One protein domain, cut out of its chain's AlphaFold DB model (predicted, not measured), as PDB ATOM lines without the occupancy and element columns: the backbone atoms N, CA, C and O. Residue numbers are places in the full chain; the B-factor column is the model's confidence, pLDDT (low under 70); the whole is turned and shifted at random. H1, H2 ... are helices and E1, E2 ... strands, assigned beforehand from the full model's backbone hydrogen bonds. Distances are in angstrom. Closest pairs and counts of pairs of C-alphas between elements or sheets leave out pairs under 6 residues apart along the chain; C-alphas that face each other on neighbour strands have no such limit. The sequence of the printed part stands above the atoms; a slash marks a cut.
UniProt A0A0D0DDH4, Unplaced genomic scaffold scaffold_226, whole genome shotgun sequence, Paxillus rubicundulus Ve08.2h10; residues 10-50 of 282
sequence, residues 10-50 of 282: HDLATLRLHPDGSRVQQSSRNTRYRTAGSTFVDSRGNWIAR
ATOM      1  N   HIS A  10     171.469 160.954 152.715       95.12
ATOM      2  CA  HIS A  10     171.250 160.068 153.853       95.12
ATOM      3  C   HIS A  10     170.850 158.649 153.419       95.12
ATOM      4  O   HIS A  10     171.303 157.674 154.013       95.12
ATOM      5  N   ASP A  11     170.015 158.499 152.387       94.31
ATOM      6  CA  ASP A  11     169.614 157.176 151.890       94.31
ATOM      7  C   ASP A  11     170.792 156.415 151.276       94.31
ATOM      8  O   ASP A  11     170.872 155.199 151.425       94.31
ATOM      9  N   LEU A  12     171.725 157.132 150.646       93.38
ATOM     10  CA  LEU A  12     172.963 156.557 150.128       93.38
ATOM     11  C   LEU A  12     173.901 156.147 151.272       93.38
ATOM     12  O   LEU A  12     174.335 155.000 151.319       93.38
ATOM     13  N   ALA A  13     174.148 157.041 152.234       94.25
ATOM     14  CA  ALA A  13     175.041 156.784 153.368       94.25
ATOM     15  C   ALA A  13     174.548 155.649 154.281       94.25
ATOM     16  O   ALA A  13     175.344 154.902 154.837       94.25
ATOM     17  N   THR A  14     173.229 155.492 154.411       94.88
ATOM     18  CA  THR A  14     172.619 154.402 155.192       94.88
ATOM     19  C   THR A  14     172.386 153.128 154.383       94.88
ATOM     20  O   THR A  14     171.712 152.221 154.868       94.88
ATOM     21  N   LEU A  15     172.930 153.042 153.160       95.56
ATOM     22  CA  LEU A  15     172.832 151.867 152.290       95.56
ATOM     23  C   LEU A  15     171.376 151.461 151.995       95.56
ATOM     24  O   LEU A  15     171.037 150.291 151.868       95.56
ATOM     25  N   ARG A  16     170.469 152.436 151.888       95.12
ATOM     26  CA  ARG A  16     169.027 152.219 151.660       95.12
ATOM     27  C   ARG A  16     168.619 152.327 150.198       95.12
ATOM     28  O   ARG A  16     167.422 152.356 149.909       95.12
ATOM     29  N   LEU A  17     169.583 152.439 149.297       95.31
ATOM     30  CA  LEU A  17     169.357 152.526 147.864       95.31
ATOM     31  C   LEU A  17     169.822 151.233 147.203       95.31
ATOM     32  O   LEU A  17     170.935 150.774 147.443       95.31
ATOM     33  N   HIS A  18     168.956 150.674 146.371       94.31
ATOM     34  CA  HIS A  18     169.326 149.644 145.416       94.31
ATOM     35  C   HIS A  18     170.134 150.269 144.255       94.31
ATOM     36  O   HIS A  18     170.062 151.485 144.036       94.31
ATOM     37  N   PRO A  19     170.874 149.468 143.468       91.56
ATOM     38  CA  PRO A  19     171.643 149.936 142.310       91.56
ATOM     39  C   PRO A  19     170.800 150.619 141.227       91.56
ATOM     40  O   PRO A  19     171.306 151.454 140.485       91.56
ATOM     41  N   ASP A  20     169.511 150.287 141.144       91.19
ATOM     42  CA  ASP A  20     168.545 150.929 140.243       91.19
ATOM     43  C   ASP A  20     168.098 152.326 140.730       91.19
ATOM     44  O   ASP A  20     167.292 152.991 140.078       91.19
ATOM     45  N   GLY A  21     168.603 152.778 141.883       91.25
ATOM     46  CA  GLY A  21     168.237 154.033 142.533       91.25
ATOM     47  C   GLY A  21     166.926 153.963 143.321       91.25
ATOM     48  O   GLY A  21     166.491 154.979 143.877       91.25
ATOM     49  N   SER A  22     166.279 152.795 143.396       92.44
ATOM     50  CA  SER A  22     165.069 152.609 144.190       92.44
ATOM     51  C   SER A  22     165.396 152.537 145.685       92.44
ATOM     52  O   SER A  22     166.423 152.012 146.113       92.44
ATOM     53  N   ARG A  23     164.525 153.122 146.513       93.69
ATOM     54  CA  ARG A  23     164.732 153.223 147.962       93.69
ATOM     55  C   ARG A  23     164.046 152.084 148.705       93.69
ATOM     56  O   ARG A  23     162.846 151.865 148.538       93.69
ATOM     57  N   VAL A  24     164.767 151.476 149.642       94.56
ATOM     58  CA  VAL A  24     164.230 150.503 150.595       94.56
ATOM     59  C   VAL A  24     163.238 151.181 151.546       94.56
ATOM     60  O   VAL A  24     163.565 152.125 152.288       94.56
ATOM     61  N   GLN A  25     161.994 150.699 151.525       93.19
ATOM     62  CA  GLN A  25     160.928 151.177 152.406       93.19
ATOM     63  C   GLN A  25     161.129 150.636 153.823       93.19
ATOM     64  O   GLN A  25     161.378 149.454 153.988       93.19
ATOM     65  N   GLN A  26     160.984 151.458 154.862       92.56
ATOM     66  CA  GLN A  26     161.067 150.993 156.258       92.56
ATOM     67  C   GLN A  26     159.705 150.445 156.669       92.56
ATOM     68  O   GLN A  26     158.919 151.111 157.333       92.56
ATOM     69  N   SER A  27     159.374 149.263 156.161       91.88
ATOM     70  CA  SER A  27     158.110 148.605 156.466       91.88
ATOM     71  C   SER A  27     158.321 147.109 156.602       91.88
ATOM     72  O   SER A  27     159.180 146.528 155.939       91.88
ATOM     73  N   SER A  28     157.469 146.462 157.391       90.06
ATOM     74  CA  SER A  28     157.451 145.004 157.531       90.06
ATOM     75  C   SER A  28     157.153 144.269 156.220       90.06
ATOM     76  O   SER A  28     157.334 143.063 156.146       90.06
ATOM     77  N   ARG A  29     156.755 144.956 155.138       88.69
ATOM     78  CA  ARG A  29     156.570 144.325 153.818       88.69
ATOM     79  C   ARG A  29     157.870 143.781 153.226       88.69
ATOM     80  O   ARG A  29     157.804 142.942 152.331       88.69
ATOM     81  N   ASN A  30     159.023 144.216 153.728       88.06
ATOM     82  CA  ASN A  30     160.323 143.726 153.284       88.06
ATOM     83  C   ASN A  30     160.645 142.313 153.787       88.06
ATOM     84  O   ASN A  30     161.470 141.644 153.180       88.06
ATOM     85  N   THR A  31     159.958 141.815 154.824       88.56
ATOM     86  CA  THR A  31     160.122 140.425 155.291       88.56
ATOM     87  C   THR A  31     159.479 139.405 154.352       88.56
ATOM     88  O   THR A  31     159.659 138.201 154.520       88.56
ATOM     89  N   ARG A  32     158.706 139.853 153.351       90.88
ATOM     90  CA  ARG A  32     158.082 138.954 152.379       90.88
ATOM     91  C   ARG A  32     159.164 138.255 151.567       90.88
ATOM     92  O   ARG A  32     160.081 138.896 151.075       90.88
ATOM     93  N   TYR A  33     158.985 136.960 151.327       89.62
ATOM     94  CA  TYR A  33     159.953 136.111 150.622       89.62
ATOM     95  C   TYR A  33     160.491 136.714 149.308       89.62
ATOM     96  O   TYR A  33     161.674 136.603 149.006       89.62
ATOM     97  N   ARG A  34     159.645 137.428 148.549       86.31
ATOM     98  CA  ARG A  34     160.039 138.074 147.282       86.31
ATOM     99  C   ARG A  34     161.006 139.258 147.446       86.31
ATOM    100  O   ARG A  34     161.736 139.553 146.510       86.31
ATOM    101  N   THR A  35     160.992 139.948 148.585       84.56
ATOM    102  CA  THR A  35     161.792 141.158 148.873       84.56
ATOM    103  C   THR A  35     162.866 140.929 149.940       84.56
ATOM    104  O   THR A  35     163.833 141.685 150.015       84.56
ATOM    105  N   ALA A  36     162.752 139.851 150.717       87.50
ATOM    106  CA  ALA A  36     163.723 139.463 151.737       87.50
ATOM    107  C   ALA A  36     165.107 139.119 151.151       87.50
ATOM    108  O   ALA A  36     166.116 139.221 151.838       87.50
ATOM    109  N   GLY A  37     165.186 138.737 149.871       90.69
ATOM    110  CA  GLY A  37     166.467 138.454 149.215       90.69
ATOM    111  C   GLY A  37     167.348 139.694 149.029       90.69
ATOM    112  O   GLY A  37     168.569 139.599 149.167       90.69
ATOM    113  N   SER A  38     166.733 140.849 148.750       91.69
ATOM    114  CA  SER A  38     167.421 142.100 148.405       91.69
ATOM    115  C   SER A  38     167.562 143.073 149.574       91.69
ATOM    116  O   SER A  38     168.228 144.096 149.434       91.69
ATOM    117  N   THR A  39     166.963 142.781 150.727       94.81
ATOM    118  CA  THR A  39     166.987 143.668 151.897       94.81
ATOM    119  C   THR A  39     167.401 142.915 153.156       94.81
ATOM    120  O   THR A  39     167.174 141.716 153.279       94.81
ATOM    121  N   PHE A  40     168.044 143.611 154.088       94.38
ATOM    122  CA  PHE A  40     168.490 143.069 155.371       94.38
ATOM    123  C   PHE A  40     168.255 144.100 156.484       94.38
ATOM    124  O   PHE A  40     168.191 145.296 156.207       94.38
ATOM    125  N   VAL A  41     168.095 143.646 157.728       96.25
ATOM    126  CA  VAL A  41     167.858 144.510 158.892       96.25
ATOM    127  C   VAL A  41     169.139 144.610 159.709       96.25
ATOM    128  O   VAL A  41     169.643 143.601 160.186       96.25
ATOM    129  N   ASP A  42     169.656 145.824 159.876       95.06
ATOM    130  CA  ASP A  42     170.780 146.100 160.774       95.06
ATOM    131  C   ASP A  42     170.403 145.844 162.247       95.06
ATOM    132  O   ASP A  42     169.234 145.876 162.619       95.06
ATOM    133  N   SER A  43     171.408 145.681 163.104       94.94
ATOM    134  CA  SER A  43     171.322 145.626 164.570       94.94
ATOM    135  C   SER A  43     170.410 146.693 165.192       94.94
ATOM    136  O   SER A  43     169.751 146.447 166.197       94.94
ATOM    137  N   ARG A  44     170.321 147.876 164.570       93.88
ATOM    138  CA  ARG A  44     169.464 148.994 164.997       93.88
ATOM    139  C   ARG A  44     168.016 148.911 164.497       93.88
ATOM    140  O   ARG A  44     167.253 149.852 164.690       93.88
ATOM    141  N   GLY A  45     167.639 147.841 163.800       94.38
ATOM    142  CA  GLY A  45     166.309 147.670 163.210       94.38
ATOM    143  C   GLY A  45     166.096 148.405 161.881       94.38
ATOM    144  O   GLY A  45     164.975 148.455 161.377       94.38
ATOM    145  N   ASN A  46     167.148 148.977 161.288       94.12
ATOM    146  CA  ASN A  46     167.051 149.701 160.023       94.12
ATOM    147  C   ASN A  46     167.121 148.743 158.830       94.12
ATOM    148  O   ASN A  46     168.056 147.958 158.710       94.12
ATOM    149  N   TRP A  47     166.177 148.868 157.897       95.62
ATOM    150  CA  TRP A  47     166.239 148.158 156.617       95.62
ATOM    151  C   TRP A  47     167.296 148.746 155.675       95.62
ATOM    152  O   TRP A  47     167.235 149.934 155.354       95.62
ATOM    153  N   ILE A  48     168.198 147.892 155.200       96.00
ATOM    154  CA  ILE A  48     169.323 148.168 154.301       96.00
ATOM    155  C   ILE A  48     169.152 147.348 153.013       96.00
ATOM    156  O   ILE A  48     168.648 146.223 153.047       96.00
ATOM    157  N   ALA A  49     169.556 147.904 151.871       95.81
ATOM    158  CA  ALA A  49     169.646 147.187 150.603       95.81
ATOM    159  C   ALA A  49     170.910 146.318 150.601       95.81
ATOM    160  O   ALA A  49     172.026 146.800 150.782       95.81
ATOM    161  N   ARG A  50     170.740 145.014 150.389       93.75
ATOM    162  CA  ARG A  50     171.829 144.025 150.427       93.75
ATOM    163  C   ARG A  50     172.835 144.217 149.289       93.75
ATOM    164  O   ARG A  50     173.980 143.800 149.390       93.75
TER     165      ARG A  50
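Overview. This is residues 10 to 50 of the 282 residues of an uncharacterized protein of Paxillus rubicundulus Ve08.2h10 (UniProt A0A0D0DDH4). A small two-stranded hairpin, E1 and E2, forms the middle, with the short helices H2 and H3 at one side and the short helix H1 far off at the other. A long loop, residues 14 to 27, runs from H1 past the E2 side of the hairpin to H2. The printed part has 41 residues, with named elements in the order H1, H2, H3, E1, E2; the class is mixed, helices and strands, with under half of the residues in named elements. The whole is compact, with a radius of gyration of the C-alphas of 9.4 A, and spans 25 by 24 by 14 A.

Arrangement. Start at the hairpin of E1, residues 39 to 41, and E2, residues 47 to 49, antiparallel neighbours at 144 degrees. Look there for N 40 and O 48, 2.9 A apart, and N 48 and O 40, 2.8 A apart, both within hydrogen-bond range. H2, residues 28 to 31, comes nearest to E1 at the C-alphas of Asn 30 and Thr 39, 6.8 A apart. H2 and H3, residues 33 to 36, are close but not clearly touching; their closest C-alphas, of Asn 30 and Ala 36, are 5.7 A apart. H1, residues 10 to 13, is apart from the other named elements. The three helices are too short for an O i to N i+4 pair; the single O i to N i+3 pair is within range in H1 and H2, but not in H3.

Along the chain. Find C-alpha 39 at (166.987, 143.668, 151.897); from there E1 runs 7.1 A to C-alpha 41. E2 runs 7.0 A, from C-alpha 47 to C-alpha 49 at (169.646, 147.187, 150.603). H1 begins at C-alpha 10, (171.250, 160.068, 153.853), and measures 5.0 A; H2 measures 5.8 A and H3 5.2 A.

Size, cuts and confidence. The C-alphas farthest apart are those of His 10 and Tyr 33, at 26.7 A. The printed part has no cut, and the link from H1 to H2 is long. No printed residue has a pLDDT under 70.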